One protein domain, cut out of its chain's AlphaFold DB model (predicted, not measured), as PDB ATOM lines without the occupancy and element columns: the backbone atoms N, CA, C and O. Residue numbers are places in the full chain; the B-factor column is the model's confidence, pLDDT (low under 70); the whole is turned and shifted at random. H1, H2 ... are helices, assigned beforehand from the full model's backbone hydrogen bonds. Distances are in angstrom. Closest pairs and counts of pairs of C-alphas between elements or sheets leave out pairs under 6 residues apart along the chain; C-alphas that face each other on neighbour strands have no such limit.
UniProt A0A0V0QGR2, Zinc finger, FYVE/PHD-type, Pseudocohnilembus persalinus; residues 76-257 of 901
ATOM      1  N   CYS A  76     -15.286  41.954 -22.950       90.81
ATOM      2  CA  CYS A  76     -15.771  41.644 -21.612       90.81
ATOM      3  C   CYS A  76     -14.897  42.277 -20.522       90.81
ATOM      4  O   CYS A  76     -15.412  42.708 -19.498       90.81
ATOM      5  N   GLY A  77     -13.581  42.336 -20.707       93.06
ATOM      6  CA  GLY A  77     -12.693  43.008 -19.762       93.06
ATOM      7  C   GLY A  77     -12.938  44.515 -19.714       93.06
ATOM      8  O   GLY A  77     -12.950  45.086 -18.628       93.06
ATOM      9  N   LYS A  78     -13.176  45.137 -20.875       89.62
ATOM     10  CA  LYS A  78     -13.511  46.557 -20.978       89.62
ATOM     11  C   LYS A  78     -14.874  46.873 -20.366       89.62
ATOM     12  O   LYS A  78     -14.952  47.782 -19.563       89.62
ATOM     13  N   ASP A  79     -15.917  46.116 -20.695       88.56
ATOM     14  CA  ASP A  79     -17.258  46.365 -20.151       88.56
ATOM     15  C   ASP A  79     -17.309  46.212 -18.618       88.56
ATOM     16  O   ASP A  79     -17.909  47.035 -17.940       88.56
ATOM     17  N   SER A  80     -16.608  45.219 -18.055       92.19
ATOM     18  CA  SER A  80     -16.438  45.079 -16.595       92.19
ATOM     19  C   SER A  80     -15.789  46.327 -15.978       92.19
ATOM     20  O   SER A  80     -16.284  46.875 -14.996       92.19
ATOM     21  N   TYR A  81     -14.728  46.841 -16.611       92.44
ATOM     22  CA  TYR A  81     -14.077  48.080 -16.186       92.44
ATOM     23  C   TYR A  81     -14.981  49.314 -16.324       92.44
ATOM     24  O   TYR A  81     -15.015  50.147 -15.420       92.44
ATOM     25  N   ASP A  82     -15.730  49.423 -17.424       88.69
ATOM     26  CA  ASP A  82     -16.654  50.530 -17.675       88.69
ATOM     27  C   ASP A  82     -17.761  50.563 -16.603       88.69
ATOM     28  O   ASP A  82     -18.099  51.638 -16.118       88.69
ATOM     29  N   MET A  83     -18.278  49.408 -16.166       92.94
ATOM     30  CA  MET A  83     -19.273  49.322 -15.088       92.94
ATOM     31  C   MET A  83     -18.708  49.668 -13.714       92.94
ATOM     32  O   MET A  83     -19.346  50.414 -12.976       92.94
ATOM     33  N   GLN A  84     -17.516  49.166 -13.379       92.88
ATOM     34  CA  GLN A  84     -16.838  49.541 -12.138       92.88
ATOM     35  C   GLN A  84     -16.622  51.062 -12.092       92.88
ATOM     36  O   GLN A  84     -17.034  51.720 -11.141       92.88
ATOM     37  N   THR A  85     -16.090  51.628 -13.179       93.56
ATOM     38  CA  THR A  85     -15.879  53.075 -13.319       93.56
ATOM     39  C   THR A  85     -17.196  53.842 -13.230       93.56
ATOM     40  O   THR A  85     -17.247  54.894 -12.606       93.56
ATOM     41  N   LEU A  86     -18.268  53.345 -13.855       94.50
ATOM     42  CA  LEU A  86     -19.585  53.979 -13.815       94.50
ATOM     43  C   LEU A  86     -20.147  54.019 -12.387       94.50
ATOM     44  O   LEU A  86     -20.669  55.054 -11.979       94.50
ATOM     45  N   SER A  87     -20.012  52.915 -11.648       95.62
ATOM     46  CA  SER A  87     -20.431  52.808 -10.250       95.62
ATOM     47  C   SER A  87     -19.648  53.772  -9.355       95.62
ATOM     48  O   SER A  87     -20.245  54.613  -8.688       95.62
ATOM     49  N   GLU A  88     -18.314  53.727  -9.421       95.44
ATOM     50  CA  GLU A  88     -17.418  54.560  -8.611       95.44
ATOM     51  C   GLU A  88     -17.579  56.052  -8.932       95.44
ATOM     52  O   GLU A  88     -17.768  56.869  -8.034       95.44
ATOM     53  N   LYS A  89     -17.573  56.416 -10.222       95.75
ATOM     54  CA  LYS A  89     -17.635  57.814 -10.679       95.75
ATOM     55  C   LYS A  89     -18.887  58.537 -10.191       95.75
ATOM     56  O   LYS A  89     -18.826  59.734  -9.923       95.75
ATOM     57  N   TYR A  90     -20.021  57.842 -10.140       96.81
ATOM     58  CA  TYR A  90     -21.300  58.437  -9.755       96.81
ATOM     59  C   TYR A  90     -21.777  57.991  -8.370       96.81
ATOM     60  O   TYR A  90     -22.922  58.285  -8.025       96.81
ATOM     61  N   ASN A  91     -20.916  57.308  -7.597       96.06
ATOM     62  CA  ASN A  91     -21.226  56.717  -6.293       96.06
ATOM     63  C   ASN A  91     -22.586  55.998  -6.307       96.06
ATOM     64  O   ASN A  91     -23.470  56.274  -5.494       96.06
ATOM     65  N   LEU A  92     -22.785  55.144  -7.314       97.44
ATOM     66  CA  LEU A  92     -24.052  54.453  -7.502       97.44
ATOM     67  C   LEU A  92     -24.277  53.474  -6.349       97.44
ATOM     68  O   LEU A  92     -23.381  52.727  -5.958       97.44
ATOM     69  N   ARG A  93     -25.503  53.460  -5.829       97.56
ATOM     70  CA  ARG A  93     -25.969  52.524  -4.803       97.56
ATOM     71  C   ARG A  93     -27.402  52.130  -5.121       97.56
ATOM     72  O   ARG A  93     -28.152  52.938  -5.671       97.56
ATOM     73  N   TRP A  94     -27.775  50.900  -4.789       97.88
ATOM     74  CA  TRP A  94     -29.143  50.440  -4.986       97.88
ATOM     75  C   TRP A  94     -30.132  51.337  -4.228       97.88
ATOM     76  O   TRP A  94     -29.906  51.684  -3.067       97.88
ATOM     77  N   SER A  95     -31.235  51.708  -4.882       97.69
ATOM     78  CA  SER A  95     -32.341  52.446  -4.256       97.69
ATOM     79  C   SER A  95     -31.929  53.812  -3.674       97.69
ATOM     80  O   SER A  95     -32.540  54.316  -2.731       97.69
ATOM     81  N   CYS A  96     -30.889  54.437  -4.237       97.62
ATOM     82  CA  CYS A  96     -30.372  55.741  -3.816       97.62
ATOM     83  C   CYS A  96     -30.345  56.729  -4.989       97.62
ATOM     84  O   CYS A  96     -30.012  56.359  -6.113       97.62
ATOM     85  N   ASP A  97     -30.662  58.003  -4.736       97.69
ATOM     86  CA  ASP A  97     -30.552  59.050  -5.758       97.69
ATOM     87  C   ASP A  97     -29.082  59.337  -6.087       97.69
ATOM     88  O   ASP A  97     -28.344  59.878  -5.265       97.69
ATOM     89  N   SER A  98     -28.677  59.032  -7.315       97.81
ATOM     90  CA  SER A  98     -27.368  59.401  -7.859       97.81
ATOM     91  C   SER A  98     -27.413  60.748  -8.586       97.81
ATOM     92  O   SER A  98     -28.479  61.218  -8.988       97.81
ATOM     93  N   ILE A  99     -26.242  61.332  -8.860       97.38
ATOM     94  CA  ILE A  99     -26.118  62.530  -9.716       97.38
ATOM     95  C   ILE A  99     -26.718  62.274 -11.110       97.38
ATOM     96  O   ILE A  99     -27.336  63.157 -11.701       97.38
ATOM     97  N   VAL A 100     -26.582  61.050 -11.634       98.06
ATOM     98  CA  VAL A 100     -27.195  60.647 -12.909       98.06
ATOM     99  C   VAL A 100     -28.718  60.727 -12.827       98.06
ATOM    100  O   VAL A 100     -29.340  61.336 -13.693       98.06
ATOM    101  N   GLY A 101     -29.309  60.133 -11.787       97.62
ATOM    102  CA  GLY A 101     -30.754  60.142 -11.566       97.62
ATOM    103  C   GLY A 101     -31.313  61.553 -11.389       97.62
ATOM    104  O   GLY A 101     -32.316  61.909 -12.006       97.62
ATOM    105  N   GLN A 102     -30.607  62.396 -10.633       97.06
ATOM    106  CA  GLN A 102     -30.952  63.808 -10.448       97.06
ATOM    107  C   GLN A 102     -30.889  64.593 -11.762       97.06
ATOM    108  O   GLN A 102     -31.823  65.328 -12.073       97.06
ATOM    109  N   ASN A 103     -29.845  64.384 -12.570       97.12
ATOM    110  CA  ASN A 103     -29.742  64.996 -13.892       97.12
ATOM    111  C   ASN A 103     -30.863  64.517 -14.830       97.12
ATOM    112  O   ASN A 103     -31.390  65.289 -15.624       97.12
ATOM    113  N   TRP A 104     -31.270  63.247 -14.766       97.81
ATOM    114  CA  TRP A 104     -32.433  62.795 -15.534       97.81
ATOM    115  C   TRP A 104     -33.693  63.524 -15.085       97.81
ATOM    116  O   TRP A 104     -34.364  64.115 -15.925       97.81
ATOM    117  N   LEU A 105     -33.977  63.568 -13.783       96.38
ATOM    118  CA  LEU A 105     -35.125  64.301 -13.252       96.38
ATOM    119  C   LEU A 105     -35.126  65.764 -13.706       96.38
ATOM    120  O   LEU A 105     -36.157  66.223 -14.191       96.38
ATOM    121  N   SER A 106     -33.992  66.468 -13.643       96.06
ATOM    122  CA  SER A 106     -33.907  67.879 -14.049       96.06
ATOM    123  C   SER A 106     -34.122  68.119 -15.543       96.06
ATOM    124  O   SER A 106     -34.500  69.214 -15.936       96.06
ATOM    125  N   ASN A 107     -33.896  67.109 -16.388       95.94
ATOM    126  CA  ASN A 107     -34.225  67.170 -17.816       95.94
ATOM    127  C   ASN A 107     -35.672  66.732 -18.114       95.94
ATOM    128  O   ASN A 107     -36.226  67.061 -19.167       95.94
ATOM    129  N   LEU A 108     -36.290  65.949 -17.225       93.88
ATOM    130  CA  LEU A 108     -37.664  65.467 -17.379       93.88
ATOM    131  C   LEU A 108     -38.704  66.442 -16.814       93.88
ATOM    132  O   LEU A 108     -39.811  66.503 -17.349       93.88
ATOM    133  N   TYR A 109     -38.353  67.179 -15.765       93.00
ATOM    134  CA  TYR A 109     -39.232  68.076 -15.021       93.00
ATOM    135  C   TYR A 109     -38.735  69.512 -15.093       93.00
ATOM    136  O   TYR A 109     -37.534  69.763 -15.192       93.00
ATOM    137  N   LYS A 110     -39.661  70.467 -15.000       91.94
ATOM    138  CA  LYS A 110     -39.263  71.862 -14.793       91.94
ATOM    139  C   LYS A 110     -38.664  72.030 -13.388       91.94
ATOM    140  O   LYS A 110     -39.053  71.276 -12.493       91.94
ATOM    141  N   PRO A 111     -37.771  73.009 -13.159       90.38
ATOM    142  CA  PRO A 111     -37.172  73.234 -11.842       90.38
ATOM    143  C   PRO A 111     -38.196  73.335 -10.704       90.38
ATOM    144  O   PRO A 111     -37.975  72.776  -9.635       90.38
ATOM    145  N   GLU A 112     -39.362  73.943 -10.946       89.00
ATOM    146  CA  GLU A 112     -40.416  74.114  -9.933       89.00
ATOM    147  C   GLU A 112     -41.139  72.798  -9.585       89.00
ATOM    148  O   GLU A 112     -41.840  72.693  -8.577       89.00
ATOM    149  N   GLU A 113     -40.991  71.771 -10.424       88.00
ATOM    150  CA  GLU A 113     -41.586  70.448 -10.238       88.00
ATOM    151  C   GLU A 113     -40.630  69.456  -9.557       88.00
ATOM    152  O   GLU A 113     -41.086  68.400  -9.109       88.00
ATOM    153  N   LEU A 114     -39.341  69.799  -9.430       87.81
ATOM    154  CA  LEU A 114     -38.291  69.003  -8.782       87.81
ATOM    155  C   LEU A 114     -38.373  69.078  -7.253       87.81
ATOM    156  O   LEU A 114     -37.423  69.440  -6.566       87.81
ATOM    157  N   ASN A 115     -39.523  68.712  -6.700       91.06
ATOM    158  CA  ASN A 115     -39.701  68.601  -5.261       91.06
ATOM    159  C   ASN A 115     -39.709  67.117  -4.861       91.06
ATOM    160  O   ASN A 115     -40.629  66.370  -5.205       91.06
ATOM    161  N   LYS A 116     -38.682  66.686  -4.116       88.00
ATOM    162  CA  LYS A 116     -38.556  65.293  -3.657       88.00
ATOM    163  C   LYS A 116     -39.731  64.859  -2.784       88.00
ATOM    164  O   LYS A 116     -40.244  63.755  -2.975       88.00
ATOM    165  N   ASP A 117     -40.218  65.731  -1.907       91.75
ATOM    166  CA  ASP A 117     -41.383  65.442  -1.069       91.75
ATOM    167  C   ASP A 117     -42.625  65.241  -1.928       91.75
ATOM    168  O   ASP A 117     -43.401  64.316  -1.691       91.75
ATOM    169  N   LYS A 118     -42.779  66.019  -3.004       91.88
ATOM    170  CA  LYS A 118     -43.862  65.816  -3.975       91.88
ATOM    171  C   LYS A 118     -43.785  64.430  -4.618       91.88
ATOM    172  O   LYS A 118     -44.827  63.793  -4.786       91.88
ATOM    173  N   PHE A 119     -42.595  63.921  -4.945       92.56
ATOM    174  CA  PHE A 119     -42.441  62.557  -5.469       92.56
ATOM    175  C   PHE A 119     -42.801  61.497  -4.426       92.56
ATOM    176  O   PHE A 119     -43.536  60.561  -4.745       92.56
ATOM    177  N   VAL A 120     -42.365  61.670  -3.174       93.06
ATOM    178  CA  VAL A 120     -42.724  60.783  -2.054       93.06
ATOM    179  C   VAL A 120     -44.235  60.777  -1.829       93.06
ATOM    180  O   VAL A 120     -44.839  59.707  -1.749       93.06
ATOM    181  N   HIS A 121     -44.864  61.951  -1.767       92.75
ATOM    182  CA  HIS A 121     -46.307  62.096  -1.602       92.75
ATOM    183  C   HIS A 121     -47.076  61.474  -2.762       92.75
ATOM    184  O   HIS A 121     -48.062  60.785  -2.529       92.75
ATOM    185  N   THR A 122     -46.609  61.655  -3.997       90.19
ATOM    186  CA  THR A 122     -47.247  61.059  -5.176       90.19
ATOM    187  C   THR A 122     -47.155  59.535  -5.143       90.19
ATOM    188  O   THR A 122     -48.163  58.860  -5.336       90.19
ATOM    189  N   LEU A 123     -45.975  58.987  -4.832       91.50
ATOM    190  CA  LEU A 123     -45.787  57.547  -4.670       91.50
ATOM    191  C   LEU A 123     -46.716  56.984  -3.581       91.50
ATOM    192  O   LEU A 123     -47.388  55.984  -3.815       91.50
ATOM    193  N   LYS A 124     -46.784  57.636  -2.413       91.12
ATOM    194  CA  LYS A 124     -47.672  57.231  -1.310       91.12
ATOM    195  C   LYS A 124     -49.149  57.324  -1.697       91.12
ATOM    196  O   LYS A 124     -49.881  56.365  -1.482       91.12
ATOM    197  N   ALA A 125     -49.578  58.414  -2.330       88.38
ATOM    198  CA  ALA A 125     -50.960  58.593  -2.769       88.38
ATOM    199  C   ALA A 125     -51.386  57.494  -3.759       88.38
ATOM    200  O   ALA A 125     -52.421  56.856  -3.574       88.38
ATOM    201  N   ASP A 126     -50.550  57.193  -4.758       86.88
ATOM    202  CA  ASP A 126     -50.828  56.140  -5.743       86.88
ATOM    203  C   ASP A 126     -50.747  54.711  -5.130       86.88
ATOM    204  O   ASP A 126     -51.301  53.753  -5.680       86.88
ATOM    205  N   GLN A 127     -50.129  54.550  -3.950       84.44
ATOM    206  CA  GLN A 127     -50.183  53.330  -3.120       84.44
ATOM    207  C   GLN A 127     -51.382  53.263  -2.170       84.44
ATOM    208  O   GLN A 127     -51.800  52.181  -1.750       84.44
ATOM    209  N   GLU A 128     -51.933  54.400  -1.771       83.69
ATOM    210  CA  GLU A 128     -53.121  54.452  -0.923       83.69
ATOM    211  C   GLU A 128     -54.387  54.188  -1.733       83.69
ATOM    212  O   GLU A 128     -55.278  53.485  -1.249       83.69
ATOM    213  N   LEU A 129     -54.409  54.602  -3.010       76.12
ATOM    214  CA  LEU A 129     -55.423  54.170  -3.983       76.12
ATOM    215  C   LEU A 129     -55.580  52.636  -3.995       76.12
ATOM    216  O   LEU A 129     -56.677  52.119  -4.215       76.12
ATOM    217  N   THR A 130     -54.518  51.892  -3.664       62.81
ATOM    218  CA  THR A 130     -54.525  50.429  -3.595       62.81
ATOM    219  C   THR A 130     -55.159  49.840  -2.352       62.81
ATOM    220  O   THR A 130     -55.468  48.656  -2.385       62.81
ATOM    221  N   GLN A 131     -55.356  50.555  -1.241       63.44
ATOM    222  CA  GLN A 131     -55.906  49.908  -0.036       63.44
ATOM    223  C   GLN A 131     -57.294  49.295  -0.288       63.44
ATOM    224  O   GLN A 131     -57.631  48.267   0.299       63.44
ATOM    225  N   LYS A 132     -58.052  49.858  -1.239       60.06
ATOM    226  CA  LYS A 132     -59.310  49.285  -1.740       60.06
ATOM    227  C   LYS A 132     -59.088  48.069  -2.656       60.06
ATOM    228  O   LYS A 132     -59.833  47.103  -2.556       60.06
ATOM    229  N   ALA A 133     -58.041  48.085  -3.486       60.69
ATOM    230  CA  ALA A 133     -57.689  47.008  -4.419       60.69
ATOM    231  C   ALA A 133     -56.911  45.841  -3.780       60.69
ATOM    232  O   ALA A 133     -56.956  44.738  -4.311       60.69
ATOM    233  N   LYS A 134     -56.248  46.046  -2.631       61.38
ATOM    234  CA  LYS A 134     -55.477  45.034  -1.877       61.38
ATOM    235  C   LYS A 134     -56.296  43.806  -1.484       61.38
ATOM    236  O   LYS A 134     -55.726  42.761  -1.195       61.38
ATOM    237  N   LYS A 135     -57.621  43.953  -1.438       63.34
ATOM    238  CA  LYS A 135     -58.559  42.869  -1.146       63.34
ATOM    239  C   LYS A 135     -58.926  42.038  -2.380       63.34
ATOM    240  O   LYS A 135     -59.588  41.023  -2.212       63.34
ATOM    241  N   SER A 136     -58.531  42.449  -3.588       62.03
ATOM    242  CA  SER A 136     -58.832  41.696  -4.807       62.03
ATOM    243  C   SER A 136     -57.843  40.548  -5.013       62.03
ATOM    244  O   SER A 136     -56.650  40.659  -4.721       62.03
ATOM    245  N   GLU A 137     -58.330  39.437  -5.557       66.25
ATOM    246  CA  GLU A 137     -57.500  38.292  -5.947       66.25
ATOM    247  C   GLU A 137     -56.493  38.668  -7.046       66.25
ATOM    248  O   GLU A 137     -55.338  38.247  -7.026       66.25
ATOM    249  N   ALA A 138     -56.885  39.547  -7.971       62.12
ATOM    250  CA  ALA A 138     -55.995  40.041  -9.016       62.12
ATOM    251  C   ALA A 138     -54.751  40.736  -8.430       62.12
ATOM    252  O   ALA A 138     -53.638  40.571  -8.933       62.12
ATOM    253  N   TYR A 139     -54.921  41.464  -7.325       68.06
ATOM    254  CA  TYR A 139     -53.823  42.120  -6.628       68.06
ATOM    255  C   TYR A 139     -52.847  41.126  -5.976       68.06
ATOM    256  O   TYR A 139     -51.631  41.298  -6.100       68.06
ATOM    257  N   SER A 140     -53.341  40.071  -5.316       71.69
ATOM    258  CA  SER A 140     -52.468  39.047  -4.723       71.69
ATOM    259  C   SER A 140     -51.702  38.269  -5.798       71.69
ATOM    260  O   SER A 140     -50.517  37.980  -5.625       71.69
ATOM    261  N   LEU A 141     -52.336  38.013  -6.946       70.19
ATOM    262  CA  LEU A 141     -51.704  37.404  -8.112       70.19
ATOM    263  C   LEU A 141     -50.593  38.282  -8.691       70.19
ATOM    264  O   LEU A 141     -49.514  37.763  -8.962       70.19
ATOM    265  N   PHE A 142     -50.803  39.595  -8.819       78.31
ATOM    266  CA  PHE A 142     -49.749  40.530  -9.224       78.31
ATOM    267  C   PHE A 142     -48.571  40.524  -8.247       78.31
ATOM    268  O   PHE A 142     -47.421  40.459  -8.674       78.31
ATOM    269  N   GLU A 143     -48.831  40.576  -6.940       76.50
ATOM    270  CA  GLU A 143     -47.755  40.611  -5.952       76.50
ATOM    271  C   GLU A 143     -46.946  39.305  -5.954       76.50
ATOM    272  O   GLU A 143     -45.715  39.337  -5.924       76.50
ATOM    273  N   ASN A 144     -47.626  38.161  -6.064       81.44
ATOM    274  CA  ASN A 144     -46.978  36.861  -6.227       81.44
ATOM    275  C   ASN A 144     -46.202  36.786  -7.542       81.44
ATOM    276  O   ASN A 144     -45.073  36.304  -7.557       81.44
ATOM    277  N   PHE A 145     -46.764  37.310  -8.632       77.88
ATOM    278  CA  PHE A 145     -46.084  37.387  -9.915       77.88
ATOM    279  C   PHE A 145     -44.819  38.234  -9.811       77.88
ATOM    280  O   PHE A 145     -43.776  37.795 -10.270       77.88
ATOM    281  N   ALA A 146     -44.872  39.416  -9.195       75.62
ATOM    282  CA  ALA A 146     -43.710  40.284  -9.027       75.62
ATOM    283  C   ALA A 146     -42.610  39.602  -8.194       75.62
ATOM    284  O   ALA A 146     -41.440  39.639  -8.576       75.62
ATOM    285  N   LYS A 147     -42.984  38.907  -7.108       79.00
ATOM    286  CA  LYS A 147     -42.053  38.116  -6.281       79.00
ATOM    287  C   LYS A 147     -41.420  36.965  -7.068       79.00
ATOM    288  O   LYS A 147     -40.199  36.827  -7.072       79.00
ATOM    289  N   ASN A 148     -42.230  36.182  -7.780       81.81
ATOM    290  CA  ASN A 148     -41.757  35.057  -8.591       81.81
ATOM    291  C   ASN A 148     -40.920  35.535  -9.786       81.81
ATOM    292  O   ASN A 148     -39.892  34.947 -10.103       81.81
ATOM    293  N   SER A 149     -41.302  36.656 -10.396       74.12
ATOM    294  CA  SER A 149     -40.573  37.273 -11.505       74.12
ATOM    295  C   SER A 149     -39.190  37.710 -11.096       74.12
ATOM    296  O   SER A 149     -38.294  37.647 -11.917       74.12
ATOM    297  N   TYR A 150     -38.979  38.134  -9.849       75.62
ATOM    298  CA  TYR A 150     -37.634  38.445  -9.378       75.62
ATOM    299  C   TYR A 150     -36.758  37.188  -9.241       75.62
ATOM    300  O   TYR A 150     -35.560  37.223  -9.522       75.62
ATOM    301  N   GLN A 151     -37.341  36.050  -8.858       74.94
ATOM    302  CA  GLN A 151     -36.616  34.776  -8.856       74.94
ATOM    303  C   GLN A 151     -36.268  34.347 -10.288       74.94
ATOM    304  O   GLN A 151     -35.112  34.034 -10.571       74.94
ATOM    305  N   GLU A 152     -37.221  34.437 -11.218       73.12
ATOM    306  CA  GLU A 152     -36.962  34.243 -12.652       73.12
ATOM    307  C   GLU A 152     -35.967  35.279 -13.200       73.12
ATOM    308  O   GLU A 152     -35.142  34.981 -14.062       73.12
ATOM    309  N   TYR A 153     -35.981  36.498 -12.666       72.62
ATOM    310  CA  TYR A 153     -35.059  37.565 -13.027       72.62
ATOM    311  C   TYR A 153     -33.628  37.203 -12.642       72.62
ATOM    312  O   TYR A 153     -32.716  37.450 -13.431       72.62
ATOM    313  N   GLN A 154     -33.402  36.532 -11.507       75.12
ATOM    314  CA  GLN A 154     -32.079  35.983 -11.204       75.12
ATOM    315  C   GLN A 154     -31.607  34.987 -12.270       75.12
ATOM    316  O   GLN A 154     -30.413  34.949 -12.573       75.12
ATOM    317  N   ASP A 155     -32.516  34.238 -12.898       70.56
ATOM    318  CA  ASP A 155     -32.186  33.371 -14.031       70.56
ATOM    319  C   ASP A 155     -31.923  34.155 -15.323       70.56
ATOM    320  O   ASP A 155     -31.013  33.804 -16.079       70.56
ATOM    321  N   VAL A 156     -32.652  35.242 -15.583       66.12
ATOM    322  CA  VAL A 156     -32.388  36.141 -16.722       66.12
ATOM    323  C   VAL A 156     -31.035  36.844 -16.565       66.12
ATOM    324  O   VAL A 156     -30.263  36.919 -17.525       66.12
ATOM    325  N   LEU A 157     -30.675  37.264 -15.349       69.38
ATOM    326  CA  LEU A 157     -29.353  37.801 -15.016       69.38
ATOM    327  C   LEU A 157     -28.222  36.796 -15.263       69.38
ATOM    328  O   LEU A 157     -27.093  37.210 -15.527       69.38
ATOM    329  N   LYS A 158     -28.492  35.479 -15.249       70.31
ATOM    330  CA  LYS A 158     -27.486  34.482 -15.666       70.31
ATOM    331  C   LYS A 158     -27.093  34.646 -17.136       70.31
ATOM    332  O   LYS A 158     -26.003  34.219 -17.503       70.31
ATOM    333  N   ARG A 159     -27.955  35.248 -17.966       69.56
ATOM    334  CA  ARG A 159     -27.701  35.488 -19.394       69.56
ATOM    335  C   ARG A 159     -27.062  36.851 -19.642       69.56
ATOM    336  O   ARG A 159     -26.120  36.928 -20.416       69.56
ATOM    337  N   ASN A 160     -27.508  37.903 -18.952       83.56
ATOM    338  CA  ASN A 160     -26.907  39.235 -19.074       83.56
ATOM    339  C   ASN A 160     -25.897  39.498 -17.948       83.56
ATOM    340  O   ASN A 160     -26.196  40.120 -16.926       83.56
ATOM    341  N   TYR A 161     -24.668  39.029 -18.161       85.62
ATOM    342  CA  TYR A 161     -23.593  39.110 -17.171       85.62
ATOM    343  C   TYR A 161     -23.297  40.550 -16.708       85.62
ATOM    344  O   TYR A 161     -22.828  40.742 -15.589       85.62
ATOM    345  N   SER A 162     -23.525  41.553 -17.566       90.88
ATOM    346  CA  SER A 162     -23.169  42.945 -17.266       90.88
ATOM    347  C   SER A 162     -24.109  43.517 -16.210       90.88
ATOM    348  O   SER A 162     -23.667  44.045 -15.197       90.88
ATOM    349  N   TYR A 163     -25.411  43.273 -16.356       92.19
ATOM    350  CA  TYR A 163     -26.390  43.612 -15.331       92.19
ATOM    351  C   TYR A 163     -26.142  42.867 -14.030       92.19
ATOM    352  O   TYR A 163     -26.229  43.462 -12.964       92.19
ATOM    353  N   ARG A 164     -25.784  41.581 -14.102       90.56
ATOM    354  CA  ARG A 164     -25.463  40.795 -12.909       90.56
ATOM    355  C   ARG A 164     -24.299  41.389 -12.116       90.56
ATOM    356  O   ARG A 164     -24.362  41.461 -10.895       90.56
ATOM    357  N   GLU A 165     -23.238  41.784 -12.807       92.62
ATOM    358  CA  GLU A 165     -22.057  42.388 -12.195       92.62
ATOM    359  C   GLU A 165     -22.360  43.782 -11.638       92.62
ATOM    360  O   GLU A 165     -22.000  44.055 -10.499       92.62
ATOM    361  N   MET A 166     -23.100  44.618 -12.377       95.38
ATOM    362  CA  MET A 166     -23.539  45.915 -11.862       95.38
ATOM    363  C   MET A 166     -24.411  45.760 -10.612       95.38
ATOM    364  O   MET A 166     -24.112  46.356  -9.586       95.38
ATOM    365  N   LEU A 167     -25.451  44.922 -10.651       93.88
ATOM    366  CA  LEU A 167     -26.333  44.712  -9.499       93.88
ATOM    367  C   LEU A 167     -25.572  44.181  -8.284       93.88
ATOM    368  O   LEU A 167     -25.821  44.646  -7.182       93.88
ATOM    369  N   HIS A 168     -24.597  43.292  -8.475       91.69
ATOM    370  CA  HIS A 168     -23.736  42.846  -7.380       91.69
ATOM    371  C   HIS A 168     -22.954  43.989  -6.729       91.69
ATOM    372  O   HIS A 168     -22.845  44.018  -5.506       91.69
ATOM    373  N   TYR A 169     -22.436  44.937  -7.517       92.69
ATOM    374  CA  TYR A 169     -21.774  46.118  -6.959       92.69
ATOM    375  C   TYR A 169     -22.744  47.012  -6.187       92.69
ATOM    376  O   TYR A 169     -22.392  47.510  -5.123       92.69
ATOM    377  N   LEU A 170     -23.963  47.197  -6.697       95.94
ATOM    378  CA  LEU A 170     -24.934  48.124  -6.114       95.94
ATOM    379  C   LEU A 170     -25.679  47.559  -4.899       95.94
ATOM    380  O   LEU A 170     -26.086  48.339  -4.046       95.94
ATOM    381  N   GLN A 171     -25.857  46.236  -4.834       94.56
ATOM    382  CA  GLN A 171     -26.674  45.526  -3.839       94.56
ATOM    383  C   GLN A 171     -25.834  44.797  -2.779       94.56
ATOM    384  O   GLN A 171     -26.370  43.989  -2.027       94.56
ATOM    385  N   LYS A 172     -24.514  45.040  -2.713       90.75
ATOM    386  CA  LYS A 172     -23.582  44.330  -1.811       90.75
ATOM    387  C   LYS A 172     -24.046  44.314  -0.344       90.75
ATOM    388  O   LYS A 172     -23.763  43.349   0.357       90.75
ATOM    389  N   TYR A 173     -24.750  45.357   0.092       90.94
ATOM    390  CA  TYR A 173     -25.175  45.561   1.481       90.94
ATOM    391  C   TYR A 173     -26.694  45.430   1.683       90.94
ATOM    392  O   TYR A 173     -27.199  45.703   2.769       90.94
ATOM    393  N   ASP A 174     -27.439  45.042   0.646       92.00
ATOM    394  CA  ASP A 174     -28.895  44.950   0.697       92.00
ATOM    395  C   ASP A 174     -29.348  43.494   0.709       92.00
ATOM    396  O   ASP A 174     -28.938  42.681  -0.122       92.00
ATOM    397  N   ASN A 175     -30.254  43.159   1.625       91.94
ATOM    398  CA  ASN A 175     -30.899  41.854   1.602       91.94
ATOM    399  C   ASN A 175     -31.953  41.770   0.479       91.94
ATOM    400  O   ASN A 175     -32.491  42.773  -0.005       91.94
ATOM    401  N   ILE A 176     -32.258  40.540   0.061       87.94
ATOM    402  CA  ILE A 176     -33.212  40.267  -1.025       87.94
ATOM    403  C   ILE A 176     -34.600  40.842  -0.710       87.94
ATOM    404  O   ILE A 176     -35.266  41.342  -1.615       87.94
ATOM    405  N   ASP A 177     -35.019  40.828   0.556       89.81
ATOM    406  CA  ASP A 177     -36.328  41.334   0.970       89.81
ATOM    407  C   ASP A 177     -36.458  42.846   0.767       89.81
ATOM    408  O   ASP A 177     -37.486  43.311   0.272       89.81
ATOM    409  N   LYS A 178     -35.411  43.621   1.071       93.81
ATOM    410  CA  LYS A 178     -35.355  45.061   0.796       93.81
ATOM    411  C   LYS A 178     -35.415  45.330  -0.706       93.81
ATOM    412  O   LYS A 178     -36.223  46.146  -1.142       93.81
ATOM    413  N   ILE A 179     -34.628  44.603  -1.501       91.81
ATOM    414  CA  ILE A 179     -34.617  44.731  -2.968       91.81
ATOM    415  C   ILE A 179     -36.015  44.469  -3.547       91.81
ATOM    416  O   ILE A 179     -36.540  45.273  -4.319       91.81
ATOM    417  N   LEU A 180     -36.645  43.367  -3.136       90.44
ATOM    418  CA  LEU A 180     -38.005  43.008  -3.536       90.44
ATOM    419  C   LEU A 180     -39.023  44.057  -3.101       90.44
ATOM    420  O   LEU A 180     -39.899  44.425  -3.883       90.44
ATOM    421  N   LYS A 181     -38.906  44.546  -1.864       92.00
ATOM    422  CA  LYS A 181     -39.778  45.584  -1.319       92.00
ATOM    423  C   LYS A 181     -39.715  46.843  -2.174       92.00
ATOM    424  O   LYS A 181     -40.778  47.336  -2.535       92.00
ATOM    425  N   ASP A 182     -38.528  47.310  -2.552       95.12
ATOM    426  CA  ASP A 182     -38.349  48.515  -3.373       95.12
ATOM    427  C   ASP A 182     -38.940  48.357  -4.781       95.12
ATOM    428  O   ASP A 182     -39.653  49.238  -5.268       95.12
ATOM    429  N   ILE A 183     -38.721  47.202  -5.418       92.69
ATOM    430  CA  ILE A 183     -39.290  46.886  -6.737       92.69
ATOM    431  C   ILE A 183     -40.825  46.859  -6.664       92.69
ATOM    432  O   ILE A 183     -41.505  47.525  -7.449       92.69
ATOM    433  N   ILE A 184     -41.387  46.125  -5.698       90.44
ATOM    434  CA  ILE A 184     -42.839  46.005  -5.506       90.44
ATOM    435  C   ILE A 184     -43.453  47.364  -5.167       90.44
ATOM    436  O   ILE A 184     -44.542  47.668  -5.648       90.44
ATOM    437  N   LEU A 185     -42.769  48.193  -4.375       92.12
ATOM    438  CA  LEU A 185     -43.218  49.529  -3.981       92.12
ATOM    439  C   LEU A 185     -43.524  50.401  -5.209       92.12
ATOM    440  O   LEU A 185     -44.600  51.002  -5.281       92.12
ATOM    441  N   ILE A 186     -42.608  50.427  -6.181       94.75
ATOM    442  CA  ILE A 186     -42.742  51.195  -7.428       94.75
ATOM    443  C   ILE A 186     -43.793  50.566  -8.339       94.75
ATOM    444  O   ILE A 186     -44.723  51.248  -8.773       94.75
ATOM    445  N   LEU A 187     -43.666  49.264  -8.621       91.31
ATOM    446  CA  LEU A 187     -44.550  48.564  -9.556       91.31
ATOM    447  C   LEU A 187     -46.003  48.620  -9.098       91.31
ATOM    448  O   LEU A 187     -46.891  48.835  -9.915       91.31
ATOM    449  N   ARG A 188     -46.248  48.492  -7.791       86.88
ATOM    450  CA  ARG A 188     -47.579  48.630  -7.200       86.88
ATOM    451  C   ARG A 188     -48.169  49.997  -7.520       86.88
ATOM    452  O   ARG A 188     -49.245  50.062  -8.097       86.88
ATOM    453  N   ALA A 189     -47.461  51.073  -7.181       90.50
ATOM    454  CA  ALA A 189     -47.931  52.433  -7.439       90.50
ATOM    455  C   ALA A 189     -48.162  52.693  -8.937       90.50
ATOM    456  O   ALA A 189     -49.105  53.383  -9.323       90.50
ATOM    457  N   PHE A 190     -47.310  52.126  -9.792       91.44
ATOM    458  CA  PHE A 190     -47.405  52.286 -11.238       91.44
ATOM    459  C   PHE A 190     -48.607  51.550 -11.821       91.44
ATOM    460  O   PHE A 190     -49.437  52.165 -12.489       91.44
ATOM    461  N   VAL A 191     -48.740  50.258 -11.529       85.94
ATOM    462  CA  VAL A 191     -49.841  49.437 -12.038       85.94
ATOM    463  C   VAL A 191     -51.175  49.999 -11.568       85.94
ATOM    464  O   VAL A 191     -52.070  50.136 -12.384       85.94
ATOM    465  N   ASN A 192     -51.321  50.453 -10.321       82.88
ATOM    466  CA  ASN A 192     -52.599  51.038  -9.889       82.88
ATOM    467  C   ASN A 192     -53.036  52.209 -10.759       82.88
ATOM    468  O   ASN A 192     -54.209  52.324 -11.106       82.88
ATOM    469  N   ARG A 193     -52.079  53.068 -11.107       84.38
ATOM    470  CA  ARG A 193     -52.356  54.276 -11.867       84.38
ATOM    471  C   ARG A 193     -52.574  54.010 -13.357       84.38
ATOM    472  O   ARG A 193     -53.307  54.768 -13.977       84.38
ATOM    473  N   TYR A 194     -51.943  52.976 -13.912       83.81
ATOM    474  CA  TYR A 194     -51.903  52.728 -15.359       83.81
ATOM    475  C   TYR A 194     -52.358  51.315 -15.771       83.81
ATOM    476  O   TYR A 194     -52.040  50.868 -16.876       83.81
ATOM    477  N   HIS A 195     -53.061  50.574 -14.910       79.69
ATOM    478  CA  HIS A 195     -53.459  49.184 -15.176       79.69
ATOM    479  C   HIS A 195     -54.358  49.044 -16.411       79.69
ATOM    480  O   HIS A 195     -54.248  48.068 -17.145       79.69
ATOM    481  N   ASP A 196     -55.224  50.023 -16.645       73.00
ATOM    482  CA  ASP A 196     -56.180  50.088 -17.749       73.00
ATOM    483  C   ASP A 196     -55.520  50.388 -19.103       73.00
ATOM    484  O   ASP A 196     -56.029  49.989 -20.153       73.00
ATOM    485  N   ILE A 197     -54.367  51.061 -19.090       78.06
ATOM    486  CA  ILE A 197     -53.659  51.486 -20.304       78.06
ATOM    487  C   ILE A 197     -52.483  50.556 -20.621       78.06
ATOM    488  O   ILE A 197     -52.362  50.067 -21.749       78.06
ATOM    489  N   ILE A 198     -51.616  50.332 -19.633       82.62
ATOM    490  CA  ILE A 198     -50.315  49.664 -19.774       82.62
ATOM    491  C   ILE A 198     -50.347  48.268 -19.153       82.62
ATOM    492  O   ILE A 198     -49.786  47.330 -19.719       82.62
ATOM    493  N   GLY A 199     -51.004  48.127 -18.001       80.88
ATOM    494  CA  GLY A 199     -51.003  46.884 -17.239       80.88
ATOM    495  C   GLY A 199     -49.644  46.592 -16.598       80.88
ATOM    496  O   GLY A 199     -48.915  47.492 -16.176       80.88
ATOM    497  N   PHE A 200     -49.315  45.308 -16.507       82.25
ATOM    498  CA  PHE A 200     -48.085  44.810 -15.909       82.25
ATOM    499  C   PHE A 200     -47.333  43.915 -16.910       82.25
ATOM    500  O   PHE A 200     -47.951  43.175 -17.668       82.25
ATOM    501  N   SER A 201     -45.998  43.968 -16.923       83.81
ATOM    502  CA  SER A 201     -45.152  43.148 -17.806       83.81
ATOM    503  C   SER A 201     -43.773  42.898 -17.187       83.81
ATOM    504  O   SER A 201     -43.352  43.623 -16.285       83.81
ATOM    505  N   LEU A 202     -43.040  41.895 -17.687       83.00
ATOM    506  CA  LEU A 202     -41.651  41.649 -17.270       83.00
ATOM    507  C   LEU A 202     -40.729  42.801 -17.683       83.00
ATOM    508  O   LEU A 202     -39.817  43.159 -16.948       83.00
ATOM    509  N   GLU A 203     -41.005  43.437 -18.820       87.75
ATOM    510  CA  GLU A 203     -40.289  44.624 -19.282       87.75
ATOM    511  C   GLU A 203     -40.421  45.795 -18.294       87.75
ATOM    512  O   GLU A 203     -39.471  46.559 -18.126       87.75
ATOM    513  N   LEU A 204     -41.560  45.899 -17.595       89.56
ATOM    514  CA  LEU A 204     -41.763  46.880 -16.527       89.56
ATOM    515  C   LEU A 204     -40.902  46.565 -15.285       89.56
ATOM    516  O   LEU A 204     -40.420  47.475 -14.609       89.56
ATOM    517  N   VAL A 205     -40.675  45.281 -14.991       90.19
ATOM    518  CA  VAL A 205     -39.746  44.851 -13.932       90.19
ATOM    519  C   VAL A 205     -38.307  45.194 -14.326       90.19
ATOM    520  O   VAL A 205     -37.604  45.818 -13.532       90.19
ATOM    521  N   ASP A 206     -37.905  44.871 -15.564       90.81
ATOM    522  CA  ASP A 206     -36.573  45.163 -16.114       90.81
ATOM    523  C   ASP A 206     -36.230  46.658 -15.956       90.81
ATOM    524  O   ASP A 206     -35.198  47.011 -15.376       90.81
ATOM    525  N   ILE A 207     -37.115  47.551 -16.423       95.62
ATOM    526  CA  ILE A 207     -36.901  49.004 -16.334       95.62
ATOM    527  C   ILE A 207     -36.910  49.502 -14.886       95.62
ATOM    528  O   ILE A 207     -36.107  50.364 -14.543       95.62
ATOM    529  N   THR A 208     -37.759  48.948 -14.015       96.00
ATOM    530  CA  THR A 208     -37.822  49.354 -12.602       96.00
ATOM    531  C   THR A 208     -36.513  49.038 -11.888       96.00
ATOM    532  O   THR A 208     -35.960  49.901 -11.208       96.00
ATOM    533  N   ILE A 209     -35.974  47.833 -12.091       95.00
ATOM    534  CA  ILE A 209     -34.687  47.421 -11.519       95.00
ATOM    535  C   ILE A 209     -33.563  48.315 -12.033       95.00
ATOM    536  O   ILE A 209     -32.730  48.774 -11.258       95.00
ATOM    537  N   PHE A 210     -33.562  48.614 -13.330       97.12
ATOM    538  CA  PHE A 210     -32.575  49.511 -13.911       97.12
ATOM    539  C   PHE A 210     -32.664  50.940 -13.361       97.12
ATOM    540  O   PHE A 210     -31.629  51.540 -13.090       97.12
ATOM    541  N   LEU A 211     -33.864  51.491 -13.157       98.19
ATOM    542  CA  LEU A 211     -34.029  52.825 -12.570       98.19
ATOM    543  C   LEU A 211     -33.565  52.871 -11.109       98.19
ATOM    544  O   LEU A 211     -32.939  53.858 -10.720       98.19
ATOM    545  N   LEU A 212     -33.807  51.804 -10.338       97.94
ATOM    546  CA  LEU A 212     -33.332  51.646  -8.956       97.94
ATOM    547  C   LEU A 212     -31.802  51.563  -8.837       97.94
ATOM    548  O   LEU A 212     -31.266  51.820  -7.762       97.94
ATOM    549  N   CYS A 213     -31.075  51.284  -9.924       98.00
ATOM    550  CA  CYS A 213     -29.612  51.399  -9.937       98.00
ATOM    551  C   CYS A 213     -29.109  52.852  -9.829       98.00
ATOM    552  O   CYS A 213     -27.931  53.066  -9.552       98.00
ATOM    553  N   PHE A 214     -29.967  53.841 -10.101       98.50
ATOM    554  CA  PHE A 214     -29.592  55.258 -10.170       98.50
ATOM    555  C   PHE A 214     -30.440  56.167  -9.275       98.50
ATOM    556  O   PHE A 214     -30.121  57.354  -9.167       98.50
ATOM    557  N   ASN A 215     -31.539  55.658  -8.718       98.50
ATOM    558  CA  ASN A 215     -32.575  56.459  -8.078       98.50
ATOM    559  C   ASN A 215     -33.126  55.779  -6.827       98.50
ATOM    560  O   ASN A 215     -33.234  54.553  -6.767       98.50
ATOM    561  N   SER A 216     -33.586  56.595  -5.881       97.94
ATOM    562  CA  SER A 216     -34.490  56.145  -4.824       97.94
ATOM    563  C   SER A 216     -35.854  55.729  -5.395       97.94
ATOM    564  O   SER A 216     -36.204  56.139  -6.509       97.94
ATOM    565  N   PRO A 217     -36.678  54.958  -4.661       97.94
ATOM    566  CA  PRO A 217     -37.968  54.510  -5.173       97.94
ATOM    567  C   PRO A 217     -38.926  55.637  -5.607       97.94
ATOM    568  O   PRO A 217     -39.539  55.500  -6.668       97.94
ATOM    569  N   PRO A 218     -39.047  56.772  -4.884       97.81
ATOM    570  CA  PRO A 218     -39.850  57.914  -5.335       97.81
ATOM    571  C   PRO A 218     -39.365  58.510  -6.661       97.81
ATOM    572  O   PRO A 218     -40.169  58.735  -7.567       97.81
ATOM    573  N   SER A 219     -38.055  58.720  -6.800       97.81
ATOM    574  CA  SER A 219     -37.432  59.251  -8.016       97.81
ATOM    575  C   SER A 219     -37.582  58.284  -9.193       97.81
ATOM    576  O   SER A 219     -37.987  58.682 -10.285       97.81
ATOM    577  N   ALA A 220     -37.335  56.990  -8.963       98.31
ATOM    578  CA  ALA A 220     -37.529  55.939  -9.956       98.31
ATOM    579  C   ALA A 220     -38.991  55.878 -10.426       98.31
ATOM    580  O   ALA A 220     -39.245  55.800 -11.625       98.31
ATOM    581  N   TYR A 221     -39.952  55.984  -9.503       97.75
ATOM    582  CA  TYR A 221     -41.374  56.044  -9.831       97.75
ATOM    583  C   TYR A 221     -41.728  57.267 -10.683       97.75
ATOM    584  O   TYR A 221     -42.402  57.128 -11.704       97.75
ATOM    585  N   ALA A 222     -41.249  58.456 -10.305       96.81
ATOM    586  CA  ALA A 222     -41.470  59.686 -11.066       96.81
ATOM    587  C   ALA A 222     -40.952  59.554 -12.508       96.81
ATOM    588  O   ALA A 222     -41.690  59.798 -13.465       96.81
ATOM    589  N   ILE A 223     -39.724  59.058 -12.674       97.50
ATOM    590  CA  ILE A 223     -39.123  58.800 -13.985       97.50
ATOM    591  C   ILE A 223     -39.939  57.772 -14.780       97.50
ATOM    592  O   ILE A 223     -40.239  57.995 -15.955       97.50
ATOM    593  N   LEU A 224     -40.334  56.662 -14.151       96.88
ATOM    594  CA  LEU A 224     -41.088  55.591 -14.800       96.88
ATOM    595  C   LEU A 224     -42.418  56.101 -15.376       96.88
ATOM    596  O   LEU A 224     -42.784  55.757 -16.501       96.88
ATOM    597  N   ARG A 225     -43.111  56.986 -14.649       95.06
ATOM    598  CA  ARG A 225     -44.339  57.641 -15.126       95.06
ATOM    599  C   ARG A 225     -44.118  58.478 -16.377       95.06
ATOM    600  O   ARG A 225     -44.968  58.469 -17.262       95.06
ATOM    601  N   ILE A 226     -43.004  59.199 -16.460       94.00
ATOM    602  CA  ILE A 226     -42.676  60.012 -17.636       94.00
ATOM    603  C   ILE A 226     -42.312  59.121 -18.823       94.00
ATOM    604  O   ILE A 226     -42.809  59.343 -19.925       94.00
ATOM    605  N   LEU A 227     -41.510  58.078 -18.603       94.62
ATOM    606  CA  LEU A 227     -41.154  57.122 -19.650       94.62
ATOM    607  C   LEU A 227     -42.401  56.523 -20.308       94.62
ATOM    608  O   LEU A 227     -42.550  56.569 -21.527       94.62
ATOM    609  N   TYR A 228     -43.333  56.027 -19.508       92.31
ATOM    610  CA  TYR A 228     -44.513  55.339 -20.023       92.31
ATOM    611  C   TYR A 228     -45.684  56.275 -20.359       92.31
ATOM    612  O   TYR A 228     -46.572  55.887 -21.110       92.31
ATOM    613  N   GLY A 229     -45.705  57.493 -19.812       88.94
ATOM    614  CA  GLY A 229     -46.751  58.482 -20.073       88.94
ATOM    615  C   GLY A 229     -46.424  59.470 -21.194       88.94
ATOM    616  O   GLY A 229     -47.342  60.041 -21.774       88.94
ATOM    617  N   GLN A 230     -45.139  59.701 -21.487       87.81
ATOM    618  CA  GLN A 230     -44.694  60.690 -22.479       87.81
ATOM    619  C   GLN A 230     -43.779  60.107 -23.559       87.81
ATOM    620  O   GLN A 230     -43.818  60.585 -24.691       87.81
ATOM    621  N   VAL A 231     -42.933  59.119 -23.238       89.00
ATOM    622  CA  VAL A 231     -41.981  58.567 -24.223       89.00
ATOM    623  C   VAL A 231     -42.593  57.415 -25.012       89.00
ATOM    624  O   VAL A 231     -42.450  57.365 -26.234       89.00
ATOM    625  N   LEU A 232     -43.295  56.503 -24.343       87.19
ATOM    626  CA  LEU A 232     -44.067  55.456 -25.004       87.19
ATOM    627  C   LEU A 232     -45.492  55.944 -25.246       87.19
ATOM    628  O   LEU A 232     -46.183  56.350 -24.318       87.19
ATOM    629  N   ASN A 233     -45.933  55.900 -26.504       77.75
ATOM    630  CA  ASN A 233     -47.324  56.188 -26.823       77.75
ATOM    631  C   ASN A 233     -48.199  55.034 -26.280       77.75
ATOM    632  O   ASN A 233     -47.933  53.881 -26.632       77.75
ATOM    633  N   PRO A 234     -49.247  55.312 -25.478       74.31
ATOM    634  CA  PRO A 234     -50.241  54.327 -25.046       74.31
ATOM    635  C   PRO A 234     -50.749  53.385 -26.150       74.31
ATOM    636  O   PRO A 234     -51.019  52.213 -25.887       74.31
ATOM    637  N   ASP A 235     -50.830  53.856 -27.398       72.50
ATOM    638  CA  ASP A 235     -51.288  53.066 -28.547       72.50
ATOM    639  C   ASP A 235     -50.335  51.922 -28.925       72.50
ATOM    640  O   ASP A 235     -50.766  50.920 -29.516       72.50
ATOM    641  N   MET A 236     -49.052  52.056 -28.564       70.12
ATOM    642  CA  MET A 236     -48.020  51.035 -28.762       70.12
ATOM    643  C   MET A 236     -48.175  49.860 -27.799       70.12
ATOM    644  O   MET A 236     -47.611  48.800 -28.064       70.12
ATOM    645  N   TYR A 237     -48.954  50.010 -26.721       70.62
ATOM    646  CA  TYR A 237     -49.302  48.891 -25.858       70.62
ATOM    647  C   TYR A 237     -50.368  48.043 -26.549       70.62
ATOM    648  O   TYR A 237     -51.471  48.520 -26.857       70.62
ATOM    649  N   PRO A 238     -50.071  46.767 -26.825       65.50
ATOM    650  CA  PRO A 238     -51.080  45.868 -27.334       65.50
ATOM    651  C   PRO A 238     -52.147  45.668 -26.264       65.50
ATOM    652  O   PRO A 238     -51.826  45.407 -25.105       65.50
ATOM    653  N   ALA A 239     -53.420  45.752 -26.659       62.25
ATOM    654  CA  ALA A 239     -54.534  45.546 -25.736       62.25
ATOM    655  C   ALA A 239     -54.461  44.170 -25.047       62.25
ATOM    656  O   ALA A 239     -54.871  44.040 -23.904       62.25
ATOM    657  N   SER A 240     -53.848  43.177 -25.697       53.81
ATOM    658  CA  SER A 240     -53.656  41.825 -25.162       53.81
ATOM    659  C   SER A 240     -52.585  41.695 -24.068       53.81
ATOM    660  O   SER A 240     -52.454  40.618 -23.493       53.81
ATOM    661  N   ILE A 241     -51.780  42.737 -23.811       55.12
ATOM    662  CA  ILE A 241     -50.856  42.798 -22.656       55.12
ATOM    663  C   ILE A 241     -51.548  43.469 -21.451       55.12
ATOM    664  O   ILE A 241     -51.052  43.412 -20.326       55.12
ATOM    665  N   ARG A 242     -52.728  44.075 -21.646       53.28
ATOM    666  CA  ARG A 242     -53.492  44.692 -20.559       53.28
ATOM    667  C   ARG A 242     -54.095  43.597 -19.686       53.28
ATOM    668  O   ARG A 242     -55.096  42.978 -20.034       53.28
ATOM    669  N   TYR A 243     -53.483  43.362 -18.532       50.50
ATOM    670  CA  TYR A 243     -54.133  42.628 -17.455       50.50
ATOM    671  C   TYR A 243     -55.207  43.532 -16.845       50.50
ATOM    672  O   TYR A 243     -54.890  44.491 -16.140       50.50
ATOM    673  N   TYR A 244     -56.479  43.251 -17.129       41.19
ATOM    674  CA  TYR A 244     -57.584  43.968 -16.500       41.19
ATOM    675  C   TYR A 244     -57.735  43.507 -15.048       41.19
ATOM    676  O   TYR A 244     -58.046  42.348 -14.774       41.19
ATOM    677  N   PHE A 245     -57.551  44.435 -14.111       39.94
ATOM    678  CA  PHE A 245     -57.949  44.261 -12.714       39.94
ATOM    679  C   PHE A 245     -59.437  44.605 -12.578       39.94
ATOM    680  O   PHE A 245     -59.793  45.623 -11.991       39.94
ATOM    681  N   SER A 246     -60.330  43.798 -13.156       38.19
ATOM    682  CA  SER A 246     -61.768  43.953 -12.918       38.19
ATOM    683  C   SER A 246     -62.250  42.946 -11.876       38.19
ATOM    684  O   SER A 246     -62.414  41.767 -12.181       38.19
ATOM    685  N   GLY A 247     -62.513  43.438 -10.664       36.69
ATOM    686  CA  GLY A 247     -63.434  42.831  -9.697       36.69
ATOM    687  C   GLY A 247     -63.014  41.498  -9.093       36.69
ATOM    688  O   GLY A 247     -62.589  41.487  -7.948       36.69
ATOM    689  N   ASP A 248     -63.124  40.400  -9.840       32.94
ATOM    690  CA  ASP A 248     -63.175  39.046  -9.266       32.94
ATOM    691  C   ASP A 248     -62.433  37.971 -10.082       32.94
ATOM    692  O   ASP A 248     -62.447  36.804  -9.717       32.94
ATOM    693  N   THR A 249     -61.762  38.314 -11.187       39.00
ATOM    694  CA  THR A 249     -60.915  37.358 -11.926       39.00
ATOM    695  C   THR A 249     -59.756  38.078 -12.604       39.00
ATOM    696  O   THR A 249     -59.952  39.026 -13.364       39.00
ATOM    697  N   LEU A 250     -58.526  37.611 -12.365       39.75
ATOM    698  CA  LEU A 250     -57.406  37.940 -13.241       39.75
ATOM    699  C   LEU A 250     -57.668  37.215 -14.564       39.75
ATOM    700  O   LEU A 250     -57.390  36.020 -14.683       39.75
ATOM    701  N   TYR A 251     -58.220  37.910 -15.559       40.03
ATOM    702  CA  TYR A 251     -58.171  37.386 -16.918       40.03
ATOM    703  C   TYR A 251     -56.692  37.196 -17.249       40.03
ATOM    704  O   TYR A 251     -55.919  38.156 -17.262       40.03
ATOM    705  N   GLN A 252     -56.285  35.939 -17.446       41.38
ATOM    706  CA  GLN A 252     -54.970  35.583 -17.960       41.38
ATOM    707  C   GLN A 252     -54.863  36.111 -19.395       41.38
ATOM    708  O   GLN A 252     -54.953  35.360 -20.364       41.38
ATOM    709  N   GLY A 253     -54.650  37.419 -19.532       36.00
ATOM    710  CA  GLY A 253     -54.096  38.055 -20.715       36.00
ATOM    711  C   GLY A 253     -52.661  37.575 -20.871       36.00
ATOM    712  O   GLY A 253     -51.712  38.270 -20.553       36.00
ATOM    713  N   THR A 254     -52.510  36.314 -21.270       38.34
ATOM    714  CA  THR A 254     -51.327  35.737 -21.907       38.34
ATOM    715  C   THR A 254     -49.974  36.187 -21.347       38.34
ATOM    716  O   THR A 254     -49.285  37.045 -21.895       38.34
ATOM    717  N   MET A 255     -49.520  35.461 -20.327       35.47
ATOM    718  CA  MET A 255     -48.105  35.130 -20.139       35.47
ATOM    719  C   MET A 255     -47.612  34.386 -21.407       35.47
ATOM    720  O   MET A 255     -47.589  33.160 -21.488       35.47
ATOM    721  N   LEU A 256     -47.299  35.124 -22.474       37.84
ATOM    722  CA  LEU A 256     -47.030  34.583 -23.812       37.84
ATOM    723  C   LEU A 256     -45.556  34.180 -23.997       37.84
ATOM    724  O   LEU A 256     -44.969  34.469 -25.039       37.84
ATOM    725  N   LYS A 257     -44.933  33.520 -23.004       36.28
ATOM    726  CA  LYS A 257     -43.551  33.009 -23.151       36.28
ATOM    727  C   LYS A 257     -43.214  31.620 -22.593       36.28
ATOM    728  O   LYS A 257     -42.092  31.174 -22.821       36.28
TER     729      LYS A 257
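What this domain is: This is residues 76 to 257 of the 901 residues of the protein "Zinc finger, FYVE/PHD-type" of Pseudocohnilembus persalinus (UniProt A0A0V0QGR2). The longest helix, H5, runs along one side of a core of three crossed helices, H7, H8 and H9, and packs on H7. H3 crosses H7 and H9 elsewhere on this core, H2 packs on H9, and H1 and H6 lie side by side at one end of the longest axis. The printed part has 182 residues with nine named helices, H1 to H9 in order along the chain, and no named strand; the class is all helix, and the helix packing is mostly crossed. The whole is compact, with a radius of gyration of the C-alphas of 16.8 A, and its rounded outline spans 50 by 42 by 32 A.

Where its parts are: H5, residues 137 to 157, is 29.6 A long from C-alpha 137 at (-57.500, 38.292, -5.947) to C-alpha 157 at (-29.353, 37.801, -15.016), with a kink of 31 degrees near residue 151. H7, residues 176 to 194, is 26.6 A long, and H9, residues 217 to 231, is 19.9 A long. H1, residues 76 to 89, begins with C-alpha 76 at (-15.771, 41.644, -21.612) and is 19.6 A long; H3, residues 116 to 128, is 18.4 A long. The shorter helices are H2, residues 99 to 108, H4, residues 130 to 133, H6, residues 161 to 170, and H8, residues 202 to 212.

How they stand to each other: H5, with residues 143 to 150 alone, touches H7 at a steep tilt of 52 degrees, opposite ways; their closest C-alphas, of Ala 146 and Ile 184, are 6.8 A apart. H7 and H9 are the hub, touching four helices each. They touch each other at a steep tilt of 39 degrees, the same way, with the closest C-alphas, of Ile 186 and Tyr 221, 5.6 A apart; H7 does so with residues 182 to 190 alone. H8 touches H7, closest at the C-alphas of Thr 208 and Ile 183, 6.5 A, and H9, closest at those of Leu 211 and Ala 220, 5.4 A. H3 stands about perpendicular to H7, at 77 degrees, and touches it with residues 123 to 127 alone; the closest C-alphas, of Gln 127 and Ala 189, are 5.0 A apart. H3 also touches H9 at Val 120 and Pro 218, whose C-alphas are the closest at 5.2 A. H2 touches H9, with the closest C-alphas, of Leu 105 and Ile 223, 6.8 A apart. H1 touches H6 at a shallow tilt of 25 degrees, the same way, with the closest C-alphas, of Met 83 and Met 166, 6.3 A apart. H6 and H8 are near each other, and H4 is close to but not clearly touching H7. In H1, H2, H3, H5, H6, H7, H8 and H9 every O i to N i+4 pair is within hydrogen-bond range; H4 is too short for such a pair.

The domain as a whole: The C-alphas farthest apart, of Gly 77 and Gly 247, are 51.7 A apart. The printed part has no cut and no long link between helices, but residues 232 to 257 have no named element. The mean pLDDT of the printed part is 82.5; residues 130 to 139, 156 to 157, 159 and 238 to 257 are under 70.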